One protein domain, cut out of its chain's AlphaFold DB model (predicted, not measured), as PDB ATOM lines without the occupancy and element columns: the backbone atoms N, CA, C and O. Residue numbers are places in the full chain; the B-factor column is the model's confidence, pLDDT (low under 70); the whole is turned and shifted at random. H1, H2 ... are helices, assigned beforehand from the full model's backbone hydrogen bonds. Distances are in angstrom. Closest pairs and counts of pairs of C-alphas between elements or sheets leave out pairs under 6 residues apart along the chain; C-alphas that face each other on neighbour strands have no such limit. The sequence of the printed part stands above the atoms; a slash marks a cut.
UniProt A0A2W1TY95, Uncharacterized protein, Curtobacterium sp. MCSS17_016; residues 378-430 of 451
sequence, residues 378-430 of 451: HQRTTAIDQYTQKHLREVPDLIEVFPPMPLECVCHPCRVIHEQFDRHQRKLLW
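AT A GLANCE: This is residues 378 to 430 of the 451 residues of an uncharacterized protein of Curtobacterium sp. MCSS17_016 (UniProt A0A2W1TY95). Four short helices make a small rounded body of two pairs, H1 with H3 and H2 side by side with H4, while residues 402 to 411 loop from one pair to the other. The printed part has 53 residues, all helix in class, in the order H1, H2, H3, H4, with no named strand. It is compact, with a radius of gyration of the C-alphas of 10.1 A and spans of 24 by 21 by 20 A.

IN THESE COORDINATES: Find C-alpha 378 at (117.199, 165.463, 167.263); from there H1 runs 18.7 A to residue 390. H2 is residues 395 to 401, H3 residues 412 to 420, 13.2 A long, and H4 residues 423 to 429, ending at (130.041, 162.948, 167.895).

HOW THE PARTS SIT: H1 touches H3 at a steep tilt of 44 degrees, closest at the C-alphas of Thr 381 and Cys 414, 6.1 A. H2 touches H4 at a shallow 13 degrees, the same way, closest at C-alphas 399 and 429, 6.2 A. H1 and H4 are apart. Every O i to N i+4 pair is within hydrogen-bond range in H1, H2 and H4; in H3, 4 of 5.

THE WHOLE: The printed part has no cut and no long link; pLDDT is under 70 at residues 390 to 393 and 406 to 408.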
ATOM      1  N   HIS A 378     118.019 166.460 166.579       86.19
ATOM      2  CA  HIS A 378     117.199 165.463 167.263       86.19
ATOM      3  C   HIS A 378     117.114 164.188 166.429       86.19
ATOM      4  O   HIS A 378     117.385 163.091 166.928       86.19
ATOM      5  N   GLN A 379     116.819 164.350 165.141       85.38
ATOM      6  CA  GLN A 379     116.783 163.267 164.167       85.38
ATOM      7  C   GLN A 379     118.156 162.598 164.048       85.38
ATOM      8  O   GLN A 379     118.241 161.371 164.052       85.38
ATOM      9  N   ARG A 380     119.251 163.375 164.055       86.50
ATOM     10  CA  ARG A 380     120.614 162.819 164.028       86.50
ATOM     11  C   ARG A 380     120.943 161.995 165.273       86.50
ATOM     12  O   ARG A 380     121.430 160.878 165.141       86.50
ATOM     13  N   THR A 381     120.694 162.516 166.477       85.88
ATOM     14  CA  THR A 381     120.973 161.772 167.719       85.88
ATOM     15  C   THR A 381     120.127 160.498 167.810       85.88
ATOM     16  O   THR A 381     120.632 159.464 168.242       85.88
ATOM     17  N   THR A 382     118.878 160.542 167.344       81.94
ATOM     18  CA  THR A 382     117.993 159.367 167.279       81.94
ATOM     19  C   THR A 382     118.513 158.327 166.283       81.94
ATOM     20  O   THR A 382     118.510 157.135 166.578       81.94
ATOM     21  N   ALA A 383     119.024 158.770 165.132       81.06
ATOM     22  CA  ALA A 383     119.615 157.888 164.132       81.06
ATOM     23  C   ALA A 383     120.908 157.218 164.631       81.06
ATOM     24  O   ALA A 383     121.110 156.033 164.373       81.06
ATOM     25  N   ILE A 384     121.748 157.934 165.392       82.56
ATOM     26  CA  ILE A 384     122.945 157.361 166.034       82.56
ATOM     27  C   ILE A 384     122.549 156.265 167.032       82.56
ATOM     28  O   ILE A 384     123.105 155.174 166.966       82.56
ATOM     29  N   ASP A 385     121.574 156.524 167.909       82.94
ATOM     30  CA  ASP A 385     121.108 155.559 168.919       82.94
ATOM     31  C   ASP A 385     120.553 154.279 168.285       82.94
ATOM     32  O   ASP A 385     121.012 153.175 168.588       82.94
ATOM     33  N   GLN A 386     119.636 154.423 167.321       78.44
ATOM     34  CA  GLN A 386     119.075 153.295 166.570       78.44
ATOM     35  C   GLN A 386     120.164 152.482 165.860       78.44
ATOM     36  O   GLN A 386     120.098 151.251 165.805       78.44
ATOM     37  N   TYR A 387     121.182 153.164 165.332       76.38
ATOM     38  CA  TYR A 387     122.308 152.519 164.679       76.38
ATOM     39  C   TYR A 387     123.166 151.726 165.672       76.38
ATOM     40  O   TYR A 387     123.457 150.557 165.420       76.38
ATOM     41  N   THR A 388     123.517 152.309 166.820       79.62
ATOM     42  CA  THR A 388     124.327 151.641 167.853       79.62
ATOM     43  C   THR A 388     123.599 150.501 168.562       79.62
ATOM     44  O   THR A 388     124.230 149.523 168.950       79.62
ATOM     45  N   GLN A 389     122.269 150.564 168.679       73.44
ATOM     46  CA  GLN A 389     121.466 149.460 169.219       73.44
ATOM     47  C   GLN A 389     121.469 148.232 168.298       73.44
ATOM     48  O   GLN A 389     121.354 147.099 168.764       73.44
ATOM     49  N   LYS A 390     121.604 148.445 166.983       67.19
ATOM     50  CA  LYS A 390     121.589 147.383 165.969       67.19
ATOM     51  C   LYS A 390     122.990 146.902 165.580       67.19
ATOM     52  O   LYS A 390     123.140 145.783 165.086       67.19
ATOM     53  N   HIS A 391     124.009 147.733 165.787       67.88
ATOM     54  CA  HIS A 391     125.379 147.477 165.368       67.88
ATOM     55  C   HIS A 391     126.366 147.838 166.484       67.88
ATOM     56  O   HIS A 391     126.456 148.990 166.893       67.88
ATOM     57  N   LEU A 392     127.164 146.861 166.924       54.62
ATOM     58  CA  LEU A 392     128.319 147.119 167.788       54.62
ATOM     59  C   LEU A 392     129.413 147.784 166.944       54.62
ATOM     60  O   LEU A 392     130.082 147.101 166.171       54.62
ATOM     61  N   ARG A 393     129.557 149.110 167.046       66.56
ATOM     62  CA  ARG A 393     130.564 149.890 166.309       66.56
ATOM     63  C   ARG A 393     131.353 150.814 167.222       66.56
ATOM     64  O   ARG A 393     130.827 151.307 168.219       66.56
ATOM     65  N   GLU A 394     132.603 151.067 166.851       72.81
ATOM     66  CA  GLU A 394     133.448 152.042 167.531       72.81
ATOM     67  C   GLU A 394     133.110 153.471 167.071       72.81
ATOM     68  O   GLU A 394     132.573 153.703 165.988       72.81
ATOM     69  N   VAL A 395     133.417 154.465 167.905       74.12
ATOM     70  CA  VAL A 395     133.077 155.874 167.637       74.12
ATOM     71  C   VAL A 395     133.675 156.458 166.348       74.12
ATOM     72  O   VAL A 395     132.975 157.254 165.721       74.12
ATOM     73  N   PRO A 396     134.890 156.089 165.898       71.69
ATOM     74  CA  PRO A 396     135.393 156.519 164.593       71.69
ATOM     75  C   PRO A 396     134.448 156.164 163.436       71.69
ATOM     76  O   PRO A 396     134.179 157.020 162.595       71.69
ATOM     77  N   ASP A 397     133.852 154.968 163.461       71.69
ATOM     78  CA  ASP A 397     132.907 154.520 162.432       71.69
ATOM     79  C   ASP A 397     131.624 155.364 162.443       71.69
ATOM     80  O   ASP A 397     131.036 155.652 161.402       71.69
ATOM     81  N   LEU A 398     131.177 155.794 163.627       77.44
ATOM     82  CA  LEU A 398     129.981 156.626 163.772       77.44
ATOM     83  C   LEU A 398     130.184 158.042 163.219       77.44
ATOM     84  O   LEU A 398     129.232 158.627 162.709       77.44
ATOM     85  N   ILE A 399     131.398 158.597 163.293       75.94
ATOM     86  CA  ILE A 399     131.719 159.925 162.736       75.94
ATOM     87  C   ILE A 399     131.705 159.887 161.207       75.94
ATOM     88  O   ILE A 399     131.246 160.839 160.574       75.94
ATOM     89  N   GLU A 400     132.190 158.791 160.622       72.81
ATOM     90  CA  GLU A 400     132.180 158.584 159.175       72.81
ATOM     91  C   GLU A 400     130.747 158.453 158.636       72.81
ATOM     92  O   GLU A 400     130.419 159.011 157.590       72.81
ATOM     93  N   VAL A 401     129.875 157.767 159.383       73.25
ATOM     94  CA  VAL A 401     128.476 157.523 158.990       73.25
ATOM     95  C   VAL A 401     127.559 158.713 159.297       73.25
ATOM     96  O   VAL A 401     126.645 159.000 158.525       73.25
ATOM     97  N   PHE A 402     127.793 159.428 160.400       77.25
ATOM     98  CA  PHE A 402     126.983 160.564 160.843       77.25
ATOM     99  C   PHE A 402     127.850 161.822 160.968       77.25
ATOM    100  O   PHE A 402     128.339 162.121 162.066       77.25
ATOM    101  N   PRO A 403     127.991 162.620 159.890       73.06
ATOM    102  CA  PRO A 403     128.756 163.859 159.923       73.06
ATOM    103  C   PRO A 403     128.321 164.754 161.093       73.06
ATOM    104  O   PRO A 403     127.127 164.799 161.413       73.06
ATOM    105  N   PRO A 404     129.251 165.445 161.770       72.12
ATOM    106  CA  PRO A 404     128.924 166.281 162.918       72.12
ATOM    107  C   PRO A 404     127.955 167.405 162.528       72.12
ATOM    108  O   PRO A 404     128.175 168.113 161.548       72.12
ATOM    109  N   MET A 405     126.897 167.593 163.325       74.94
ATOM    110  CA  MET A 405     126.001 168.746 163.208       74.94
ATOM    111  C   MET A 405     126.354 169.811 164.254       74.94
ATOM    112  O   MET A 405     126.682 169.465 165.389       74.94
ATOM    113  N   PRO A 406     126.275 171.106 163.897       60.72
ATOM    114  CA  PRO A 406     126.687 172.205 164.771       60.72
ATOM    115  C   PRO A 406     125.706 172.489 165.919       60.72
ATOM    116  O   PRO A 406     126.065 173.181 166.869       60.72
ATOM    117  N   LEU A 407     124.478 171.969 165.847       66.31
ATOM    118  CA  LEU A 407     123.438 172.158 166.857       66.31
ATOM    119  C   LEU A 407     123.171 170.832 167.578       66.31
ATOM    120  O   LEU A 407     123.198 169.772 166.962       66.31
ATOM    121  N   GLU A 408     122.913 170.894 168.884       69.56
ATOM    122  CA  GLU A 408     122.473 169.750 169.689       69.56
ATOM    123  C   GLU A 408     120.992 169.897 170.038       69.56
ATOM    124  O   GLU A 408     120.527 170.983 170.388       69.56
ATOM    125  N   CYS A 409     120.257 168.785 170.024       80.31
ATOM    126  CA  CYS A 409     118.929 168.754 170.612       80.31
ATOM    127  C   CYS A 409     119.048 168.618 172.136       80.31
ATOM    128  O   CYS A 409     119.712 167.716 172.646       80.31
ATOM    129  N   VAL A 410     118.386 169.509 172.876       81.62
ATOM    130  CA  VAL A 410     118.378 169.515 174.352       81.62
ATOM    131  C   VAL A 410     117.197 168.752 174.955       81.62
ATOM    132  O   VAL A 410     116.974 168.822 176.164       81.62
ATOM    133  N   CYS A 411     116.425 168.027 174.141       86.50
ATOM    134  CA  CYS A 411     115.307 167.245 174.646       86.50
ATOM    135  C   CYS A 411     115.799 166.099 175.545       86.50
ATOM    136  O   CYS A 411     116.922 165.598 175.421       86.50
ATOM    137  N   HIS A 412     114.937 165.680 176.469       83.00
ATOM    138  CA  HIS A 412     115.254 164.621 177.422       83.00
ATOM    139  C   HIS A 412     115.704 163.301 176.745       83.00
ATOM    140  O   HIS A 412     116.740 162.781 177.157       83.00
ATOM    141  N   PRO A 413     115.058 162.810 175.664       82.88
ATOM    142  CA  PRO A 413     115.517 161.621 174.934       82.88
ATOM    143  C   PRO A 413     116.953 161.711 174.396       82.88
ATOM    144  O   PRO A 413     117.757 160.808 174.621       82.88
ATOM    145  N   CYS A 414     117.322 162.822 173.750       84.44
ATOM    146  CA  CYS A 414     118.685 163.003 173.241       84.44
ATOM    147  C   CYS A 414     119.715 163.040 174.369       84.44
ATOM    148  O   CYS A 414     120.815 162.514 174.224       84.44
ATOM    149  N   ARG A 415     119.357 163.618 175.520       84.25
ATOM    150  CA  ARG A 415     120.234 163.626 176.692       84.25
ATOM    151  C   ARG A 415     120.513 162.214 177.213       84.25
ATOM    152  O   ARG A 415     121.668 161.923 177.510       84.25
ATOM    153  N   VAL A 416     119.492 161.359 177.283       81.62
ATOM    154  CA  VAL A 416     119.645 159.955 177.703       81.62
ATOM    155  C   VAL A 416     120.602 159.216 176.765       81.62
ATOM    156  O   VAL A 416     121.506 158.536 177.236       81.62
ATOM    157  N   ILE A 417     120.478 159.422 175.450       81.88
ATOM    158  CA  ILE A 417     121.384 158.842 174.445       81.88
ATOM    159  C   ILE A 417     122.816 159.360 174.632       81.88
ATOM    160  O   ILE A 417     123.762 158.581 174.666       81.88
ATOM    161  N   HIS A 418     123.003 160.672 174.817       82.19
ATOM    162  CA  HIS A 418     124.336 161.250 175.027       82.19
ATOM    163  C   HIS A 418     125.022 160.674 176.277       82.19
ATOM    164  O   HIS A 418     126.247 160.541 176.308       82.19
ATOM    165  N   GLU A 419     124.259 160.362 177.324       84.00
ATOM    166  CA  GLU A 419     124.776 159.805 178.578       84.00
ATOM    167  C   GLU A 419     125.309 158.367 178.424       84.00
ATOM    168  O   GLU A 419     126.163 157.976 179.218       84.00
ATOM    169  N   GLN A 420     124.924 157.642 177.363       83.62
ATOM    170  CA  GLN A 420     125.458 156.309 177.032       83.62
ATOM    171  C   GLN A 420     126.895 156.340 176.482       83.62
ATOM    172  O   GLN A 420     127.604 155.340 176.562       83.62
ATOM    173  N   PHE A 421     127.344 157.481 175.952       82.25
ATOM    174  CA  PHE A 421     128.698 157.665 175.422       82.25
ATOM    175  C   PHE A 421     129.603 158.324 176.464       82.25
ATOM    176  O   PHE A 421     129.169 159.188 177.232       82.25
ATOM    177  N   ASP A 422     130.889 157.980 176.486       85.19
ATOM    178  CA  ASP A 422     131.821 158.636 177.399       85.19
ATOM    179  C   ASP A 422     132.082 160.111 177.011       85.19
ATOM    180  O   ASP A 422     131.637 160.640 175.986       85.19
ATOM    181  N   ARG A 423     132.807 160.840 177.869       80.38
ATOM    182  CA  ARG A 423     133.090 162.266 177.645       80.38
ATOM    183  C   ARG A 423     133.892 162.526 176.365       80.38
ATOM    184  O   ARG A 423     133.695 163.578 175.760       80.38
ATOM    185  N   HIS A 424     134.813 161.642 175.999       79.56
ATOM    186  CA  HIS A 424     135.630 161.769 174.796       79.56
ATOM    187  C   HIS A 424     134.791 161.492 173.546       79.56
ATOM    188  O   HIS A 424     134.745 162.323 172.642       79.56
ATOM    189  N   GLN A 425     134.029 160.404 173.557       82.62
ATOM    190  CA  GLN A 425     133.116 160.010 172.488       82.62
ATOM    191  C   GLN A 425     132.062 161.086 172.193       82.62
ATOM    192  O   GLN A 425     131.854 161.460 171.040       82.62
ATOM    193  N   ARG A 426     131.471 161.683 173.240       84.75
ATOM    194  CA  ARG A 426     130.533 162.806 173.081       84.75
ATOM    195  C   ARG A 426     131.148 164.011 172.373       84.75
ATOM    196  O   ARG A 426     130.475 164.643 171.569       84.75
ATOM    197  N   LYS A 427     132.410 164.346 172.665       81.06
ATOM    198  CA  LYS A 427     133.097 165.475 172.012       81.06
ATOM    199  C   LYS A 427     133.302 165.240 170.522       81.06
ATOM    200  O   LYS A 427     133.274 166.197 169.759       81.06
ATOM    201  N   LEU A 428     133.532 163.989 170.138       77.44
ATOM    202  CA  LEU A 428     133.730 163.613 168.745       77.44
ATOM    203  C   LEU A 428     132.409 163.620 167.965       77.44
ATOM    204  O   LEU A 428     132.350 164.150 166.861       77.44
ATOM    205  N   LEU A 429     131.341 163.081 168.557       79.31
ATOM    206  CA  LEU A 429     130.041 162.948 167.895       79.31
ATOM    207  C   LEU A 429     129.197 164.234 167.920       79.31
ATOM    208  O   LEU A 429     128.368 164.421 167.024       79.31
ATOM    209  N   TRP A 430     129.413 165.116 168.905       85.19
ATOM    210  CA  TRP A 430     128.720 166.402 169.076       85.19
ATOM    211  C   TRP A 430     129.706 167.508 169.520       85.19
ATOM    212  O   TRP A 430     129.795 167.841 170.707       85.19
TER     213      TRP A 430